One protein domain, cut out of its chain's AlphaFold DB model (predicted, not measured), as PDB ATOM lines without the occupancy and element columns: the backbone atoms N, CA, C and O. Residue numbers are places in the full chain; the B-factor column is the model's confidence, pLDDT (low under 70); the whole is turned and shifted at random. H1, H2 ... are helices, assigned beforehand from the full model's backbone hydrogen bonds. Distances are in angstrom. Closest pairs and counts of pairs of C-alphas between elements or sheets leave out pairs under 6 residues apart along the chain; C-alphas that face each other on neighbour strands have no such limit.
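AT A GLANCE: This is residues 13 to 66 of the 74 residues of the protein "Phage integrase SAM-like domain-containing protein" of Flavobacterium psychrophilum (UniProt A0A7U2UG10). A helical hairpin: the long helix H2 has the shorter H1 beside it, the two closest near the turn that joins them and spread at the other end. There the last residues, 56 to 66, fold back from the end of H2 toward the open side of the hairpin. The printed part has 54 residues with two named helices, H1 then H2, and no named strand; the class is all helix. It is only just compact, close to loose, with a radius of gyration of the C-alphas of 11.6 A, and only just elongated, spanning 34 by 17 by 17 A.

HOW THE PARTS SIT: H2, residues 36 to 55, and H1, residues 18 to 30, form a helical hairpin. They touch, H2 with residues 36 to 43 alone; the closest C-alphas, those of Leu 28 and Ala 39, are 5.8 A apart. They run opposite ways at a shallow tilt of 26 degrees. In both helices every O i to N i+4 pair is within hydrogen-bond range.

IN THESE COORDINATES: H2 measures 28.5 A from C-alpha 36 to C-alpha 55 at (84.749, 105.518, 121.541). H1 measures 18.4 A, from C-alpha 18 at (78.550, 116.594, 108.583) to C-alpha 30.

THE WHOLE: The two C-alphas farthest apart, those of Asn 33 and Asp 57, are 34.2 A apart. The printed part has no cut, the link from H1 to H2 is tight, and no printed residue is under 70 in pLDDT.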
ATOM      1  N   ILE A  13      88.130 118.993 117.427       92.00
ATOM      2  CA  ILE A  13      87.330 117.857 116.979       92.00
ATOM      3  C   ILE A  13      85.818 118.110 117.075       92.00
ATOM      4  O   ILE A  13      85.067 117.681 116.204       92.00
ATOM      5  N   ASN A  14      85.388 118.904 118.056       90.81
ATOM      6  CA  ASN A  14      83.989 119.292 118.255       90.81
ATOM      7  C   ASN A  14      83.424 120.161 117.121       90.81
ATOM      8  O   ASN A  14      82.211 120.282 116.985       90.81
ATOM      9  N   LYS A  15      84.289 120.764 116.293       91.81
ATOM     10  CA  LYS A  15      83.891 121.555 115.118       91.81
ATOM     11  C   LYS A  15      83.733 120.704 113.857       91.81
ATOM     12  O   LYS A  15      83.392 121.234 112.802       91.81
ATOM     13  N   ILE A  16      84.000 119.400 113.939       93.38
ATOM     14  CA  ILE A  16      83.864 118.474 112.815       93.38
ATOM     15  C   ILE A  16      82.412 118.002 112.749       93.38
ATOM     16  O   ILE A  16      81.998 117.096 113.468       93.38
ATOM     17  N   ASP A  17      81.648 118.608 111.846       91.88
ATOM     18  CA  ASP A  17      80.259 118.260 111.573       91.88
ATOM     19  C   ASP A  17      80.095 117.541 110.220       91.88
ATOM     20  O   ASP A  17      81.055 117.209 109.513       91.88
ATOM     21  N   HIS A  18      78.848 117.257 109.850       91.12
ATOM     22  CA  HIS A  18      78.550 116.594 108.583       91.12
ATOM     23  C   HIS A  18      78.934 117.447 107.358       91.12
ATOM     24  O   HIS A  18      79.369 116.909 106.333       91.12
ATOM     25  N   ALA A  19      78.801 118.775 107.464       91.94
ATOM     26  CA  ALA A  19      79.161 119.703 106.398       91.94
ATOM     27  C   ALA A  19      80.673 119.675 106.145       91.94
ATOM     28  O   ALA A  19      81.097 119.537 104.998       91.94
ATOM     29  N   PHE A  20      81.483 119.669 107.207       94.25
ATOM     30  CA  PHE A  20      82.934 119.533 107.124       94.25
ATOM     31  C   PHE A  20      83.353 118.269 106.365       94.25
ATOM     32  O   PHE A  20      84.203 118.335 105.477       94.25
ATOM     33  N   VAL A  21      82.762 117.115 106.697       93.88
ATOM     34  CA  VAL A  21      83.080 115.835 106.037       93.88
ATOM     35  C   VAL A  21      82.769 115.899 104.541       93.88
ATOM     36  O   VAL A  21      83.585 115.474 103.719       93.88
ATOM     37  N   THR A  22      81.611 116.458 104.191       92.50
ATOM     38  CA  THR A  22      81.150 116.578 102.802       92.50
ATOM     39  C   THR A  22      82.034 117.535 102.003       92.50
ATOM     40  O   THR A  22      82.498 117.196 100.914       92.50
ATOM     41  N   ASP A  23      82.348 118.698 102.571       94.62
ATOM     42  CA  ASP A  23      83.238 119.684 101.960       94.62
ATOM     43  C   ASP A  23      84.658 119.152 101.794       94.62
ATOM     44  O   ASP A  23      85.323 119.428 100.792       94.62
ATOM     45  N   TYR A  24      85.135 118.376 102.768       95.38
ATOM     46  CA  TYR A  24      86.445 117.756 102.688       95.38
ATOM     47  C   TYR A  24      86.502 116.726 101.556       95.38
ATOM     48  O   TYR A  24      87.457 116.736 100.777       95.38
ATOM     49  N   GLU A  25      85.477 115.879 101.407       93.94
ATOM     50  CA  GLU A  25      85.382 114.960 100.270       93.94
ATOM     51  C   GLU A  25      85.345 115.712  98.938       93.94
ATOM     52  O   GLU A  25      86.071 115.350  98.006       93.94
ATOM     53  N   PHE A  26      84.521 116.758  98.847       93.88
ATOM     54  CA  PHE A  26      84.439 117.574  97.645       93.88
ATOM     55  C   PHE A  26      85.811 118.155  97.296       93.88
ATOM     56  O   PHE A  26      86.276 117.986  96.172       93.88
ATOM     57  N   TRP A  27      86.506 118.741  98.274       96.81
ATOM     58  CA  TRP A  27      87.848 119.297  98.100       96.81
ATOM     59  C   TRP A  27      88.876 118.254  97.641       96.81
ATOM     60  O   TRP A  27      89.728 118.564  96.803       96.81
ATOM     61  N   LEU A  28      88.808 117.015  98.147       96.88
ATOM     62  CA  LEU A  28      89.688 115.931  97.695       96.88
ATOM     63  C   LEU A  28      89.522 115.665  96.196       96.88
ATOM     64  O   LEU A  28      90.515 115.448  95.506       96.88
ATOM     65  N   ARG A  29      88.286 115.695  95.691       95.00
ATOM     66  CA  ARG A  29      87.966 115.411  94.286       95.00
ATOM     67  C   ARG A  29      88.231 116.608  93.374       95.00
ATOM     68  O   ARG A  29      88.795 116.422  92.307       95.00
ATOM     69  N   SER A  30      87.841 117.813  93.785       94.44
ATOM     70  CA  SER A  30      87.857 119.003  92.923       94.44
ATOM     71  C   SER A  30      89.173 119.774  92.967       94.44
ATOM     72  O   SER A  30      89.695 120.152  91.926       94.44
ATOM     73  N   VAL A  31      89.735 119.995  94.158       95.94
ATOM     74  CA  VAL A  31      90.932 120.839  94.330       95.94
ATOM     75  C   VAL A  31      92.194 119.993  94.393       95.94
ATOM     76  O   VAL A  31      93.191 120.305  93.752       95.94
ATOM     77  N   ARG A  32      92.161 118.893  95.152       94.44
ATOM     78  CA  ARG A  32      93.294 117.958  95.237       94.44
ATOM     79  C   ARG A  32      93.332 116.967  94.062       94.44
ATOM     80  O   ARG A  32      94.257 116.165  93.989       94.44
ATOM     81  N   ASN A  33      92.337 117.010  93.173       94.44
ATOM     82  CA  ASN A  33      92.226 116.185  91.966       94.44
ATOM     83  C   ASN A  33      92.404 114.671  92.221       94.44
ATOM     84  O   ASN A  33      93.041 113.951  91.452       94.44
ATOM     85  N   CYS A  34      91.890 114.169  93.349       94.62
ATOM     86  CA  CYS A  34      91.945 112.745  93.668       94.62
ATOM     87  C   CYS A  34      90.888 111.972  92.874       94.62
ATOM     88  O   CYS A  34      89.709 112.331  92.867       94.62
ATOM     89  N   ALA A  35      91.285 110.828  92.313       94.06
ATOM     90  CA  ALA A  35      90.346 109.857  91.761       94.06
ATOM     91  C   ALA A  35      89.346 109.363  92.827       94.06
ATOM     92  O   ALA A  35      89.646 109.363  94.025       94.06
ATOM     93  N   ASN A  36      88.177 108.877  92.386       89.88
ATOM     94  CA  ASN A  36      87.079 108.458  93.270       89.88
ATOM     95  C   ASN A  36      87.544 107.514  94.387       89.88
ATOM     96  O   ASN A  36      87.285 107.764  95.558       89.88
ATOM     97  N   ASN A  37      88.268 106.453  94.035       91.50
ATOM     98  CA  ASN A  37      88.659 105.426  95.000       91.50
ATOM     99  C   ASN A  37      89.695 105.955  96.005       91.50
ATOM    100  O   ASN A  37      89.634 105.618  97.188       91.50
ATOM    101  N   THR A  38      90.584 106.852  95.569       94.50
ATOM    102  CA  THR A  38      91.544 107.542  96.440       94.50
ATOM    103  C   THR A  38      90.836 108.482  97.415       94.50
ATOM    104  O   THR A  38      91.116 108.441  98.613       94.50
ATOM    105  N   ALA A  39      89.876 109.279  96.935       94.31
ATOM    106  CA  ALA A  39      89.070 110.150  97.789       94.31
ATOM    107  C   ALA A  39      88.295 109.331  98.836       94.31
ATOM    108  O   ALA A  39      88.397 109.601 100.032       94.31
ATOM    109  N   VAL A  40      87.625 108.253  98.411       93.12
ATOM    110  CA  VAL A  40      86.909 107.337  99.313       93.12
ATOM    111  C   VAL A  40      87.855 106.709 100.342       93.12
ATOM    112  O   VAL A  40      87.492 106.605 101.513       93.12
ATOM    113  N   LYS A  41      89.079 106.321  99.955       94.69
ATOM    114  CA  LYS A  41      90.086 105.789 100.888       94.69
ATOM    115  C   LYS A  41      90.449 106.810 101.968       94.69
ATOM    116  O   LYS A  41      90.465 106.459 103.146       94.69
ATOM    117  N   TYR A  42      90.695 108.067 101.599       95.75
ATOM    118  CA  TYR A  42      90.993 109.116 102.578       95.75
ATOM    119  C   TYR A  42      89.819 109.396 103.514       95.75
ATOM    120  O   TYR A  42      90.029 109.522 104.720       95.75
ATOM    121  N   ILE A  43      88.591 109.416 102.994       94.94
ATOM    122  CA  ILE A  43      87.410 109.606 103.834       94.94
ATOM    123  C   ILE A  43      87.188 108.416 104.781       94.94
ATOM    124  O   ILE A  43      86.886 108.617 105.956       94.94
ATOM    125  N   LYS A  44      87.417 107.176 104.331       93.50
ATOM    126  CA  LYS A  44      87.369 105.987 105.203       93.50
ATOM    127  C   LYS A  44      88.402 106.052 106.328       93.50
ATOM    128  O   LYS A  44      88.067 105.752 107.473       93.50
ATOM    129  N   ASN A  45      89.633 106.468 106.023       95.06
ATOM    130  CA  ASN A  45      90.672 106.654 107.038       95.06
ATOM    131  C   ASN A  45      90.254 107.706 108.072       95.06
ATOM    132  O   ASN A  45      90.386 107.474 109.270       95.06
ATOM    133  N   PHE A  46      89.690 108.826 107.617       95.12
ATOM    134  CA  PHE A  46      89.200 109.873 108.507       95.12
ATOM    135  C   PHE A  46      88.023 109.398 109.377       95.12
ATOM    136  O   PHE A  46      88.020 109.621 110.585       95.12
ATOM    137  N   SER A  47      87.087 108.631 108.810       93.44
ATOM    138  CA  SER A  47      85.993 108.008 109.566       93.44
ATOM    139  C   SER A  47      86.503 107.089 110.683       93.44
ATOM    140  O   SER A  47      85.921 107.062 111.764       93.44
ATOM    141  N   LYS A  48      87.612 106.366 110.466       94.12
ATOM    142  CA  LYS A  48      88.232 105.531 111.509       94.12
ATOM    143  C   LYS A  48      88.730 106.365 112.696       94.12
ATOM    144  O   LYS A  48      88.550 105.936 113.830       94.12
ATOM    145  N   ILE A  49      89.300 107.543 112.440       94.69
ATOM    146  CA  ILE A  49      89.744 108.474 113.489       94.69
ATOM    147  C   ILE A  49      88.535 108.989 114.278       94.69
ATOM    148  O   ILE A  49      88.518 108.873 115.496       94.69
ATOM    149  N   ILE A  50      87.480 109.451 113.599       94.69
ATOM    150  CA  ILE A  50      86.257 109.917 114.273       94.69
ATOM    151  C   ILE A  50      85.621 108.825 115.138       94.69
ATOM    152  O   ILE A  50      85.200 109.099 116.256       94.69
ATOM    153  N   LYS A  51      85.588 107.575 114.663       93.31
ATOM    154  CA  LYS A  51      85.094 106.441 115.460       93.31
ATOM    155  C   LYS A  51      85.905 106.220 116.734       93.31
ATOM    156  O   LYS A  51      85.314 105.907 117.758       93.31
ATOM    157  N   LEU A  52      87.229 106.381 116.677       95.38
ATOM    158  CA  LEU A  52      88.072 106.297 117.868       95.38
ATOM    159  C   LEU A  52      87.718 107.410 118.857       95.38
ATOM    160  O   LEU A  52      87.599 107.150 120.045       95.38
ATOM    161  N   CYS A  53      87.505 108.629 118.376       94.56
ATOM    162  CA  CYS A  53      87.147 109.754 119.232       94.56
ATOM    163  C   CYS A  53      85.766 109.589 119.877       94.56
ATOM    164  O   CYS A  53      85.622 109.874 121.057       94.56
ATOM    165  N   LEU A  54      84.789 109.050 119.142       93.25
ATOM    166  CA  LEU A  54      83.488 108.659 119.700       93.25
ATOM    167  C   LEU A  54      83.637 107.576 120.778       93.25
ATOM    168  O   LEU A  54      82.996 107.658 121.813       93.25
ATOM    169  N   ALA A  55      84.501 106.580 120.563       94.88
ATOM    170  CA  ALA A  55      84.749 105.518 121.541       94.88
ATOM    171  C   ALA A  55      85.481 105.993 122.810       94.88
ATOM    172  O   ALA A  55      85.491 105.271 123.800       94.88
ATOM    173  N   ASN A  56      86.115 107.169 122.766       95.00
ATOM    174  CA  ASN A  56      86.744 107.814 123.920       95.00
ATOM    175  C   ASN A  56      85.873 108.942 124.504       95.00
ATOM    176  O   ASN A  56      86.379 109.736 125.293       95.00
ATOM    177  N   ASP A  57      84.612 109.062 124.075       93.19
ATOM    178  CA  ASP A  57      83.686 110.122 124.495       93.19
ATOM    179  C   ASP A  57      84.227 111.551 124.260       93.19
ATOM    180  O   ASP A  57      83.884 112.500 124.959       93.19
ATOM    181  N   TRP A  58      85.088 111.735 123.249       93.50
ATOM    182  CA  TRP A  58      85.585 113.060 122.835       93.50
ATOM    183  C   TRP A  58      84.633 113.779 121.876       93.50
ATOM    184  O   TRP A  58      84.853 114.941 121.545       93.50
ATOM    185  N   LEU A  59      83.623 113.071 121.373       91.62
ATOM    186  CA  LEU A  59      82.598 113.571 120.468       91.62
ATOM    187  C   LEU A  59      81.247 113.013 120.909       91.62
ATOM    188  O   LEU A  59      81.104 111.806 121.064       91.62
ATOM    189  N   ASP A  60      80.234 113.871 120.987       85.25
ATOM    190  CA  ASP A  60      78.874 113.438 121.333       85.25
ATOM    191  C   ASP A  60      78.093 112.917 120.120       85.25
ATOM    192  O   ASP A  60      77.152 112.131 120.231       85.25
ATOM    193  N   LYS A  61      78.438 113.408 118.923       86.81
ATOM    194  CA  LYS A  61      77.690 113.151 117.688       86.81
ATOM    195  C   LYS A  61      78.617 112.664 116.597       86.81
ATOM    196  O   LYS A  61      79.697 113.203 116.386       86.81
ATOM    197  N   ASN A  62      78.156 111.667 115.851       88.12
ATOM    198  CA  ASN A  62      78.905 111.116 114.736       88.12
ATOM    199  C   ASN A  62      78.683 111.942 113.445       88.12
ATOM    200  O   ASN A  62      77.615 111.812 112.836       88.12
ATOM    201  N   PRO A  63      79.676 112.711 112.946       89.25
ATOM    202  CA  PRO A  63      79.551 113.475 111.695       89.25
ATOM    203  C   PRO A  63      79.420 112.587 110.442       89.25
ATOM    204  O   PRO A  63      78.984 113.043 109.381       89.25
ATOM    205  N   PHE A  64      79.747 111.296 110.563       87.38
ATOM    206  CA  PHE A  64      79.622 110.294 109.506       87.38
ATOM    207  C   PHE A  64      78.294 109.525 109.518       87.38
ATOM    208  O   PHE A  64      78.129 108.640 108.682       87.38
ATOM    209  N   ALA A  65      77.351 109.826 110.419       80.81
ATOM    210  CA  ALA A  65      76.139 109.016 110.608       80.81
ATOM    211  C   ALA A  65      75.347 108.761 109.307       80.81
ATOM    212  O   ALA A  65      74.894 107.645 109.072       80.81
ATOM    213  N   ASN A  66      75.254 109.764 108.427       76.31
ATOM    214  CA  ASN A  66      74.543 109.671 107.145       76.31
ATOM    215  C   ASN A  66      75.474 109.625 105.925       76.31
ATOM    216  O   ASN A  66      75.031 109.774 104.786       76.31
TER     217      ASN A  66